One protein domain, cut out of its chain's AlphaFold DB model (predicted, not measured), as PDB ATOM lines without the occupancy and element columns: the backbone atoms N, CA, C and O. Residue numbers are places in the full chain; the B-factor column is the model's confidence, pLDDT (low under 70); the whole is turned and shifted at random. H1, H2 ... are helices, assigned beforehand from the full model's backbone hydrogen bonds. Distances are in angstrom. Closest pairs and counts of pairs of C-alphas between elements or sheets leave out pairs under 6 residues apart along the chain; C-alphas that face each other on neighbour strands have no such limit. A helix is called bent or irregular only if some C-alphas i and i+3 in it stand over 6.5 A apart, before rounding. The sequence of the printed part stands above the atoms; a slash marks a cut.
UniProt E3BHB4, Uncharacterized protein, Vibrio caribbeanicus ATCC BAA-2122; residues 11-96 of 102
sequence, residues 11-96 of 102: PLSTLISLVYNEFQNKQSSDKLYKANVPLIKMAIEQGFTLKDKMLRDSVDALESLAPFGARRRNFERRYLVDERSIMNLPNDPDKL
ATOM      1  N   PRO A  11     139.146 131.656 108.285       69.81
ATOM      2  CA  PRO A  11     138.918 130.609 107.287       69.81
ATOM      3  C   PRO A  11     138.329 131.129 105.964       69.81
ATOM      4  O   PRO A  11     138.690 130.631 104.900       69.81
ATOM      5  N   LEU A  12     137.497 132.179 106.012       68.62
ATOM      6  CA  LEU A  12     136.938 132.827 104.820       68.62
ATOM      7  C   LEU A  12     138.014 133.466 103.928       68.62
ATOM      8  O   LEU A  12     137.966 133.305 102.714       68.62
ATOM      9  N   SER A  13     139.022 134.133 104.504       68.62
ATOM     10  CA  SER A  13     140.097 134.759 103.713       68.62
ATOM     11  C   SER A  13     140.947 133.738 102.945       68.62
ATOM     12  O   SER A  13     141.332 133.992 101.804       68.62
ATOM     13  N   THR A  14     141.154 132.550 103.522       72.94
ATOM     14  CA  THR A  14     141.820 131.423 102.852       72.94
ATOM     15  C   THR A  14     140.955 130.823 101.744       72.94
ATOM     16  O   THR A  14     141.481 130.414 100.714       72.94
ATOM     17  N   LEU A  15     139.629 130.770 101.911       69.44
ATOM     18  CA  LEU A  15     138.753 130.268 100.853       69.44
ATOM     19  C   LEU A  15     138.602 131.252  99.686       69.44
ATOM     20  O   LEU A  15     138.622 130.806  98.540       69.44
ATOM     21  N   ILE A  16     138.523 132.562  99.950       70.06
ATOM     22  CA  ILE A  16     138.510 133.593  98.900       70.06
ATOM     23  C   ILE A  16     139.741 133.436  97.996       70.06
ATOM     24  O   ILE A  16     139.604 133.375  96.775       70.06
ATOM     25  N   SER A  17     140.944 133.314  98.569       69.69
ATOM     26  CA  SER A  17     142.171 133.200  97.770       69.69
ATOM     27  C   SER A  17     142.249 131.905  96.951       69.69
ATOM     28  O   SER A  17     142.839 131.916  95.873       69.69
ATOM     29  N   LEU A  18     141.612 130.812  97.387       71.62
ATOM     30  CA  LEU A  18     141.492 129.594  96.579       71.62
ATOM     31  C   LEU A  18     140.569 129.789  95.366       71.62
ATOM     32  O   LEU A  18     140.901 129.323  94.282       71.62
ATOM     33  N   VAL A  19     139.453 130.512  95.515       71.06
ATOM     34  CA  VAL A  19     138.521 130.789  94.404       71.06
ATOM     35  C   VAL A  19     139.197 131.577  93.277       71.06
ATOM     36  O   VAL A  19     139.021 131.243  92.107       71.06
ATOM     37  N   TYR A  20     140.010 132.582  93.616       66.50
ATOM     38  CA  TYR A  20     140.684 133.441  92.632       66.50
ATOM     39  C   TYR A  20     141.778 132.746  91.803       66.50
ATOM     40  O   TYR A  20     142.150 133.270  90.755       66.50
ATOM     41  N   ASN A  21     142.302 131.597  92.245       64.50
ATOM     42  CA  ASN A  21     143.411 130.896  91.582       64.50
ATOM     43  C   ASN A  21     142.968 129.698  90.716       64.50
ATOM     44  O   ASN A  21     143.810 129.037  90.110       64.50
ATOM     45  N   GLU A  22     141.670 129.394  90.662       65.38
ATOM     46  CA  GLU A  22     141.161 128.118  90.152       65.38
ATOM     47  C   GLU A  22     140.489 128.237  88.769       65.38
ATOM     48  O   GLU A  22     139.634 129.099  88.531       65.38
ATOM     49  N   PHE A  23     140.818 127.310  87.862       61.62
ATOM     50  CA  PHE A  23     140.111 127.159  86.587       61.62
ATOM     51  C   PHE A  23     138.711 126.577  86.835       61.62
ATOM     52  O   PHE A  23     138.564 125.428  87.255       61.62
ATOM     53  N   GLN A  24     137.673 127.366  86.550       68.62
ATOM     54  CA  GLN A  24     136.277 127.039  86.863       68.62
ATOM     55  C   GLN A  24     135.780 125.806  86.074       68.62
ATOM     56  O   GLN A  24     135.468 125.900  84.887       68.62
ATOM     57  N   ASN A  25     135.723 124.641  86.737       86.44
ATOM     58  CA  ASN A  25     135.316 123.332  86.195       86.44
ATOM     59  C   ASN A  25     134.589 122.479  87.279       86.44
ATOM     60  O   ASN A  25     134.715 122.779  88.463       86.44
ATOM     61  N   LYS A  26     133.848 121.418  86.893       90.56
ATOM     62  CA  LYS A  26     133.028 120.520  87.765       90.56
ATOM     63  C   LYS A  26     133.615 120.306  89.171       90.56
ATOM     64  O   LYS A  26     133.073 120.732  90.190       90.56
ATOM     65  N   GLN A  27     134.760 119.625  89.224       91.69
ATOM     66  CA  GLN A  27     135.320 119.150  90.492       91.69
ATOM     67  C   GLN A  27     135.903 120.281  91.357       91.69
ATOM     68  O   GLN A  27     136.144 120.066  92.547       91.69
ATOM     69  N   SER A  28     136.111 121.480  90.800       90.44
ATOM     70  CA  SER A  28     136.702 122.599  91.532       90.44
ATOM     71  C   SER A  28     135.653 123.505  92.173       90.44
ATOM     72  O   SER A  28     135.678 123.698  93.391       90.44
ATOM     73  N   SER A  29     134.666 123.981  91.415       92.69
ATOM     74  CA  SER A  29     133.647 124.892  91.949       92.69
ATOM     75  C   SER A  29     132.681 124.205  92.917       92.69
ATOM     76  O   SER A  29     132.314 124.816  93.916       92.69
ATOM     77  N   ASP A  30     132.332 122.926  92.719       95.06
ATOM     78  CA  ASP A  30     131.543 122.167  93.704       95.06
ATOM     79  C   ASP A  30     132.291 121.994  95.031       95.06
ATOM     80  O   ASP A  30     131.714 122.130  96.111       95.06
ATOM     81  N   LYS A  31     133.593 121.695  94.956       92.94
ATOM     82  CA  LYS A  31     134.469 121.545  96.124       92.94
ATOM     83  C   LYS A  31     134.582 122.865  96.885       92.94
ATOM     84  O   LYS A  31     134.451 122.880  98.109       92.94
ATOM     85  N   LEU A  32     134.785 123.969  96.166       92.56
ATOM     86  CA  LEU A  32     134.859 125.307  96.748       92.56
ATOM     87  C   LEU A  32     133.506 125.747  97.322       92.56
ATOM     88  O   LEU A  32     133.481 126.285  98.426       92.56
ATOM     89  N   TYR A  33     132.386 125.451  96.662       94.69
ATOM     90  CA  TYR A  33     131.039 125.700  97.184       94.69
ATOM     91  C   TYR A  33     130.808 124.964  98.513       94.69
ATOM     92  O   TYR A  33     130.414 125.589  99.500       94.69
ATOM     93  N   LYS A  34     131.112 123.653  98.567       94.94
ATOM     94  CA  LYS A  34     130.958 122.809  99.771       94.94
ATOM     95  C   LYS A  34     131.787 123.323 100.957       94.94
ATOM     96  O   LYS A  34     131.363 123.164 102.097       94.94
ATOM     97  N   ALA A  35     132.927 123.969 100.699       91.19
ATOM     98  CA  ALA A  35     133.739 124.620 101.728       91.19
ATOM     99  C   ALA A  35     133.220 126.020 102.126       91.19
ATOM    100  O   ALA A  35     133.191 126.348 103.310       91.19
ATOM    101  N   ASN A  36     132.808 126.846 101.158       91.44
ATOM    102  CA  ASN A  36     132.453 128.251 101.385       91.44
ATOM    103  C   ASN A  36     131.072 128.436 102.019       91.44
ATOM    104  O   ASN A  36     130.946 129.182 102.988       91.44
ATOM    105  N   VAL A  37     130.033 127.771 101.500       96.31
ATOM    106  CA  VAL A  37     128.642 128.031 101.918       96.31
ATOM    107  C   VAL A  37     128.418 127.827 103.424       96.31
ATOM    108  O   VAL A  37     127.834 128.720 104.037       96.31
ATOM    109  N   PRO A  38     128.911 126.751 104.074       95.62
ATOM    110  CA  PRO A  38     128.773 126.599 105.522       95.62
ATOM    111  C   PRO A  38     129.446 127.722 106.325       95.62
ATOM    112  O   PRO A  38     128.892 128.170 107.323       95.62
ATOM    113  N   LEU A  39     130.610 128.216 105.885       93.50
ATOM    114  CA  LEU A  39     131.347 129.267 106.597       93.50
ATOM    115  C   LEU A  39     130.736 130.658 106.390       93.50
ATOM    116  O   LEU A  39     130.697 131.450 107.329       93.50
ATOM    117  N   ILE A  40     130.210 130.937 105.195       95.62
ATOM    118  CA  ILE A  40     129.445 132.157 104.894       95.62
ATOM    119  C   ILE A  40     128.182 132.208 105.766       95.62
ATOM    120  O   ILE A  40     127.909 133.231 106.392       95.62
ATOM    121  N   LYS A  41     127.449 131.092 105.879       97.44
ATOM    122  CA  LYS A  41     126.284 130.982 106.771       97.44
ATOM    123  C   LYS A  41     126.652 131.155 108.241       97.44
ATOM    124  O   LYS A  41     126.018 131.945 108.927       97.44
ATOM    125  N   MET A  42     127.710 130.491 108.705       95.69
ATOM    126  CA  MET A  42     128.195 130.634 110.080       95.69
ATOM    127  C   MET A  42     128.595 132.085 110.403       95.69
ATOM    128  O   MET A  42     128.362 132.551 111.515       95.69
ATOM    129  N   ALA A  43     129.157 132.832 109.447       94.62
ATOM    130  CA  ALA A  43     129.431 134.257 109.629       94.62
ATOM    131  C   ALA A  43     128.134 135.085 109.751       94.62
ATOM    132  O   ALA A  43     128.039 135.938 110.631       94.62
ATOM    133  N   ILE A  44     127.113 134.801 108.937       97.00
ATOM    134  CA  ILE A  44     125.783 135.426 109.065       97.00
ATOM    135  C   ILE A  44     125.161 135.117 110.437       97.00
ATOM    136  O   ILE A  44     124.673 136.022 111.112       97.00
ATOM    137  N   GLU A  45     125.237 133.868 110.902       96.88
ATOM    138  CA  GLU A  45     124.768 133.442 112.232       96.88
ATOM    139  C   GLU A  45     125.533 134.130 113.380       96.88
ATOM    140  O   GLU A  45     124.961 134.392 114.436       96.88
ATOM    141  N   GLN A  46     126.805 134.482 113.166       94.94
ATOM    142  CA  GLN A  46     127.627 135.283 114.086       94.94
ATOM    143  C   GLN A  46     127.349 136.798 114.008       94.94
ATOM    144  O   GLN A  46     127.970 137.568 114.743       94.94
ATOM    145  N   GLY A  47     126.423 137.240 113.151       94.50
ATOM    146  CA  GLY A  47     125.998 138.637 113.029       94.50
ATOM    147  C   GLY A  47     126.760 139.472 111.995       94.50
ATOM    148  O   GLY A  47     126.587 140.691 111.978       94.50
ATOM    149  N   PHE A  48     127.580 138.862 111.131       95.25
ATOM    150  CA  PHE A  48     128.136 139.563 109.967       95.25
ATOM    151  C   PHE A  48     127.048 139.821 108.916       95.25
ATOM    152  O   PHE A  48     126.146 139.010 108.714       95.25
ATOM    153  N   THR A  49     127.165 140.943 108.208       96.94
ATOM    154  CA  THR A  49     126.204 141.400 107.192       96.94
ATOM    155  C   THR A  49     126.887 141.635 105.846       96.94
ATOM    156  O   THR A  49     128.104 141.777 105.775       96.94
ATOM    157  N   LEU A  50     126.135 141.753 104.754       96.00
ATOM    158  CA  LEU A  50     126.671 142.089 103.426       96.00
ATOM    159  C   LEU A  50     127.277 143.505 103.346       96.00
ATOM    160  O   LEU A  50     127.889 143.860 102.338       96.00
ATOM    161  N   LYS A  51     127.141 144.313 104.407       96.81
ATOM    162  CA  LYS A  51     127.873 145.577 104.588       96.81
ATOM    163  C   LYS A  51     129.313 145.347 105.063       96.81
ATOM    164  O   LYS A  51     130.169 146.206 104.855       96.81
ATOM    165  N   ASP A  52     129.598 144.203 105.682       94.94
ATOM    166  CA  ASP A  52     130.941 143.813 106.090       94.94
ATOM    167  C   ASP A  52     131.737 143.331 104.878       94.94
ATOM    168  O   ASP A  52     131.451 142.278 104.306       94.94
ATOM    169  N   LYS A  53     132.793 144.076 104.521       92.00
ATOM    170  CA  LYS A  53     133.613 143.799 103.329       92.00
ATOM    171  C   LYS A  53     134.043 142.328 103.219       92.00
ATOM    172  O   LYS A  53     133.971 141.764 102.142       92.00
ATOM    173  N   MET A  54     134.430 141.689 104.327       88.44
ATOM    174  CA  MET A  54     134.848 140.279 104.336       88.44
ATOM    175  C   MET A  54     133.729 139.322 103.896       88.44
ATOM    176  O   MET A  54     133.995 138.382 103.150       88.44
ATOM    177  N   LEU A  55     132.487 139.540 104.347       94.06
ATOM    178  CA  LEU A  55     131.359 138.701 103.942       94.06
ATOM    179  C   LEU A  55     130.968 138.998 102.491       94.06
ATOM    180  O   LEU A  55     130.720 138.063 101.736       94.06
ATOM    181  N   ARG A  56     131.005 140.274 102.080       95.94
ATOM    182  CA  ARG A  56     130.783 140.682 100.687       95.94
ATOM    183  C   ARG A  56     131.787 140.035  99.732       95.94
ATOM    184  O   ARG A  56     131.366 139.320  98.835       95.94
ATOM    185  N   ASP A  57     133.086 140.164 100.006       93.25
ATOM    186  CA  ASP A  57     134.160 139.526  99.230       93.25
ATOM    187  C   ASP A  57     133.978 137.992  99.150       93.25
ATOM    188  O   ASP A  57     134.244 137.383  98.116       93.25
ATOM    189  N   SER A  58     133.494 137.355 100.230       92.44
ATOM    190  CA  SER A  58     133.212 135.906 100.268       92.44
ATOM    191  C   SER A  58     132.019 135.514  99.386       92.44
ATOM    192  O   SER A  58     132.035 134.466  98.742       92.44
ATOM    193  N   VAL A  59     130.976 136.344  99.363       95.94
ATOM    194  CA  VAL A  59     129.760 136.139  98.565       95.94
ATOM    195  C   VAL A  59     130.023 136.404  97.084       95.94
ATOM    196  O   VAL A  59     129.584 135.617  96.249       95.94
ATOM    197  N   ASP A  60     130.814 137.424  96.759       94.94
ATOM    198  CA  ASP A  60     131.243 137.727  95.390       94.94
ATOM    199  C   ASP A  60     132.150 136.601  94.843       94.94
ATOM    200  O   ASP A  60     132.011 136.163  93.696       94.94
ATOM    201  N   ALA A  61     133.026 136.039  95.689       92.00
ATOM    202  CA  ALA A  61     133.785 134.834  95.357       92.00
ATOM    203  C   ALA A  61     132.855 133.630  95.102       92.00
ATOM    204  O   ALA A  61     132.997 132.956  94.080       92.00
ATOM    205  N   LEU A  62     131.860 133.383  95.961       94.38
ATOM    206  CA  LEU A  62     130.860 132.325  95.758       94.38
ATOM    207  C   LEU A  62     130.037 132.516  94.467       94.38
ATOM    208  O   LEU A  62     129.751 131.534  93.784       94.38
ATOM    209  N   GLU A  63     129.684 133.750  94.097       95.88
ATOM    210  CA  GLU A  63     129.016 134.062  92.825       95.88
ATOM    211  C   GLU A  63     129.886 133.659  91.624       95.88
ATOM    212  O   GLU A  63     129.405 133.056  90.658       95.88
ATOM    213  N   SER A  64     131.193 133.940  91.698       93.50
ATOM    214  CA  SER A  64     132.145 133.647  90.623       93.50
ATOM    215  C   SER A  64     132.285 132.149  90.303       93.50
ATOM    216  O   SER A  64     132.639 131.807  89.172       93.50
ATOM    217  N   LEU A  65     131.930 131.271  91.252       93.75
ATOM    218  CA  LEU A  65     131.913 129.813  91.093       93.75
ATOM    219  C   LEU A  65     130.742 129.295  90.237       93.75
ATOM    220  O   LEU A  65     130.817 128.187  89.701       93.75
ATOM    221  N   ALA A  66     129.665 130.073  90.082       95.31
ATOM    222  CA  ALA A  66     128.624 129.771  89.101       95.31
ATOM    223  C   ALA A  66     129.124 130.127  87.683       95.31
ATOM    224  O   ALA A  66     129.864 131.107  87.523       95.31
ATOM    225  N   PRO A  67     128.715 129.422  86.612       94.81
ATOM    226  CA  PRO A  67     129.246 129.664  85.282       94.81
ATOM    227  C   PRO A  67     128.695 130.964  84.740       94.81
ATOM    228  O   PRO A  67     127.529 131.321  84.951       94.81
ATOM    229  N   PHE A  68     129.547 131.639  83.986       93.12
ATOM    230  CA  PHE A  68     129.239 132.923  83.395       93.12
ATOM    231  C   PHE A  68     127.952 132.906  82.547       93.12
ATOM    232  O   PHE A  68     127.583 131.904  81.935       93.12
ATOM    233  N   GLY A  69     127.269 134.052  82.492       95.50
ATOM    234  CA  GLY A  69     126.033 134.228  81.733       95.50
ATOM    235  C   GLY A  69     124.774 134.010  82.576       95.50
ATOM    236  O   GLY A  69     124.672 134.503  83.699       95.50
ATOM    237  N   ALA A  70     123.776 133.329  82.007       97.38
ATOM    238  CA  ALA A  70     122.439 133.233  82.599       97.38
ATOM    239  C   ALA A  70     122.424 132.524  83.966       97.38
ATOM    240  O   ALA A  70     121.719 132.972  84.864       97.38
ATOM    241  N   ARG A  71     123.228 131.465  84.143       96.62
ATOM    242  CA  ARG A  71     123.273 130.674  85.386       96.62
ATOM    243  C   ARG A  71     123.744 131.506  86.574       96.62
ATOM    244  O   ARG A  71     123.003 131.614  87.545       96.62
ATOM    245  N   ARG A  72     124.892 132.189  86.456       97.38
ATOM    246  CA  ARG A  72     125.391 133.114  87.489       97.38
ATOM    247  C   ARG A  72     124.376 134.196  87.856       97.38
ATOM    248  O   ARG A  72     124.051 134.329  89.029       97.38
ATOM    249  N   ARG A  73     123.792 134.888  86.867       97.88
ATOM    250  CA  ARG A  73     122.754 135.915  87.107       97.88
ATOM    251  C   ARG A  73     121.524 135.359  87.822       97.88
ATOM    252  O   ARG A  73     120.934 136.031  88.660       97.88
ATOM    253  N   ASN A  74     121.101 134.144  87.480       98.12
ATOM    254  CA  ASN A  74     119.985 133.499  88.162       98.12
ATOM    255  C   ASN A  74     120.370 133.124  89.602       98.12
ATOM    256  O   ASN A  74     119.554 133.279  90.505       98.12
ATOM    257  N   PHE A  75     121.587 132.610  89.815       98.12
ATOM    258  CA  PHE A  75     122.105 132.192  91.120       98.12
ATOM    259  C   PHE A  75     122.220 133.381  92.080       98.12
ATOM    260  O   PHE A  75     121.620 133.348  93.154       98.12
ATOM    261  N   GLU A  76     122.870 134.459  91.638       98.00
ATOM    262  CA  GLU A  76     122.946 135.762  92.310       98.00
ATOM    263  C   GLU A  76     121.550 136.228  92.760       98.00
ATOM    264  O   GLU A  76     121.271 136.347  93.954       98.00
ATOM    265  N   ARG A  77     120.619 136.382  91.808       97.75
ATOM    266  CA  ARG A  77     119.265 136.906  92.058       97.75
ATOM    267  C   ARG A  77     118.368 135.978  92.880       97.75
ATOM    268  O   ARG A  77     117.324 136.423  93.354       97.75
ATOM    269  N   ARG A  78     118.722 134.697  93.025       97.50
ATOM    270  CA  ARG A  78     117.959 133.721  93.818       97.50
ATOM    271  C   ARG A  78     118.496 133.560  95.238       97.50
ATOM    272  O   ARG A  78     117.692 133.318  96.140       97.50
ATOM    273  N   TYR A  79     119.813 133.655  95.419       98.00
ATOM    274  CA  TYR A  79     120.494 133.211  96.635       98.00
ATOM    275  C   TYR A  79     121.450 134.229  97.262       98.00
ATOM    276  O   TYR A  79     121.819 134.021  98.409       98.00
ATOM    277  N   LEU A  80     121.878 135.281  96.559       97.75
ATOM    278  CA  LEU A  80     122.914 136.215  97.035       97.75
ATOM    279  C   LEU A  80     122.400 137.662  97.187       97.75
ATOM    280  O   LEU A  80     123.182 138.608  97.185       97.75
ATOM    281  N   VAL A  81     121.080 137.842  97.300       97.69
ATOM    282  CA  VAL A  81     120.414 139.158  97.379       97.69
ATOM    283  C   VAL A  81     120.561 139.785  98.767       97.69
ATOM    284  O   VAL A  81     120.834 140.975  98.898       97.69
ATOM    285  N   ASP A  82     120.354 138.968  99.794       98.06
ATOM    286  CA  ASP A  82     120.404 139.324 101.210       98.06
ATOM    287  C   ASP A  82     120.843 138.114 102.055       98.06
ATOM    288  O   ASP A  82     120.888 136.974 101.572       98.06
ATOM    289  N   GLU A  83     121.149 138.343 103.333       98.19
ATOM    290  CA  GLU A  83     121.598 137.308 104.265       98.19
ATOM    291  C   GLU A  83     120.597 136.143 104.363       98.19
ATOM    292  O   GLU A  83     120.990 134.978 104.429       98.19
ATOM    293  N   ARG A  84     119.289 136.424 104.295       97.88
ATOM    294  CA  ARG A  84     118.237 135.399 104.360       97.88
ATOM    295  C   ARG A  84     118.211 134.531 103.101       97.88
ATOM    296  O   ARG A  84     117.983 133.326 103.206       97.88
ATOM    297  N   SER A  85     118.454 135.100 101.923       97.94
ATOM    298  CA  SER A  85     118.580 134.355 100.666       97.94
ATOM    299  C   SER A  85     119.815 133.446 100.670       97.94
ATOM    300  O   SER A  85     119.716 132.300 100.229       97.94
ATOM    301  N   ILE A  86     120.912 133.893 101.294       98.12
ATOM    302  CA  ILE A  86     122.150 133.116 101.447       98.12
ATOM    303  C   ILE A  86     121.927 131.934 102.399       98.12
ATOM    304  O   ILE A  86     122.344 130.811 102.108       98.12
ATOM    305  N   MET A  87     121.182 132.129 103.493       98.06
ATOM    306  CA  MET A  87     120.808 131.025 104.390       98.06
ATOM    307  C   MET A  87     119.991 129.925 103.683       98.06
ATOM    308  O   MET A  87     120.108 128.754 104.058       98.06
ATOM    309  N   ASN A  88     119.248 130.257 102.616       97.31
ATOM    310  CA  ASN A  88     118.480 129.297 101.808       97.31
ATOM    311  C   ASN A  88     119.322 128.477 100.807       97.31
ATOM    312  O   ASN A  88     118.776 127.573 100.168       97.31
ATOM    313  N   LEU A  89     120.620 128.758 100.634       97.69
ATOM    314  CA  LEU A  89     121.500 127.908  99.823       97.69
ATOM    315  C   LEU A  89     121.519 126.478 100.388       97.69
ATOM    316  O   LEU A  89     121.647 126.310 101.602       97.69
ATOM    317  N   PRO A  90     121.446 125.414  99.575       97.44
ATOM    318  CA  PRO A  90     121.766 124.080 100.068       97.44
ATOM    319  C   PRO A  90     123.259 124.013 100.418       97.44
ATOM    320  O   PRO A  90     124.080 124.616  99.736       97.44
ATOM    321  N   ASN A  91     123.650 123.233 101.428       94.62
ATOM    322  CA  ASN A  91     125.079 123.008 101.729       94.62
ATOM    323  C   ASN A  91     125.768 122.091 100.686       94.62
ATOM    324  O   ASN A  91     126.966 121.843 100.766       94.62
ATOM    325  N   ASP A  92     125.001 121.578  99.722       95.12
ATOM    326  CA  ASP A  92     125.411 120.652  98.671       95.12
ATOM    327  C   ASP A  92     124.928 121.216  97.314       95.12
ATOM    328  O   ASP A  92     123.714 121.357  97.134       95.12
ATOM    329  N   PRO A  93     125.827 121.596  96.384       95.62
ATOM    330  CA  PRO A  93     125.485 122.251  95.126       95.62
ATOM    331  C   PRO A  93     124.726 121.331  94.167       95.62
ATOM    332  O   PRO A  93     123.975 121.831  93.339       95.62
ATOM    333  N   ASP A  94     124.806 120.005  94.326       94.81
ATOM    334  CA  ASP A  94     124.012 119.049  93.535       94.81
ATOM    335  C   ASP A  94     122.492 119.150  93.822       94.81
ATOM    336  O   ASP A  94     121.674 118.566  93.116       94.81
ATOM    337  N   LYS A  95     122.091 119.933  94.839       97.25
ATOM    338  CA  LYS A  95     120.690 120.296  95.129       97.25
ATOM    339  C   LYS A  95     120.253 121.617  94.480       97.25
ATOM    340  O   LYS A  95     119.100 122.020  94.640       97.25
ATOM    341  N   LEU A  96     121.147 122.316  93.780       97.00
ATOM    342  CA  LEU A  96     120.809 123.485  92.971       97.00
ATOM    343  C   LEU A  96     120.267 123.033  91.609       97.00
ATOM    344  O   LEU A  96     120.764 122.091  91.001       97.00
TER     345      LEU A  96
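AT A GLANCE: This is residues 11 to 96 of the 102 residues of an uncharacterized protein of Vibrio caribbeanicus ATCC BAA-2122 (UniProt E3BHB4). Three tiers of helices: bent H2 and H3, side by side, make the middle, with H1 over one side and H4 with short H5 on the other. The 86 printed residues hold five named helices, H1 to H5 in order; class all helix, compact, radius of gyration of the C-alphas 11.8 A, spans 32 by 26 by 20 A.

HOW THE PARTS SIT: H1, residues 11 to 20, touches H3, residues 53 to 64; their closest C-alphas, of Ile 16 and Ser 58, are 5.9 A apart. H2, residues 26 to 45, assigned as one helix by its hydrogen bonds, is bent, C-alphas 35 and 38 being 6.6 A apart; its arms are H2a, residues 26 to 35, and H2b, residues 38 to 45. H1 and H2a form a helical hairpin, closest C-alphas Val 19 and Leu 32, 7.0 A. H2b and H3 form another, touching through residues 55 to 59 of H3, closest C-alphas Ile 40 and Leu 55, 6.9 A. H3 and H4, residues 70 to 79, form a third, closest C-alphas Glu 63 and Glu 76, 6.3 A. H5, residues 83 to 87, only just touches H2b, with 3 pairs of C-alphas within 8 A, the closest those of Lys 41 and Met 87, 6.0 A. Every O i to N i+4 pair is within hydrogen-bond range in H1, H2b, H3, H4 and H5; in H2a 5 of 6.

IN THESE COORDINATES: H1 begins at C-alpha 11 (138.918, 130.609, 107.287) and spans 15.0 A; H3 spans 16.3 A; H5 ends at C-alpha 87 (120.808, 131.025, 104.390).

THE WHOLE: The printed part has no cut and no long link. The model's pLDDT is under 70 at residues 11 to 13, 15, 17 and 20 to 24.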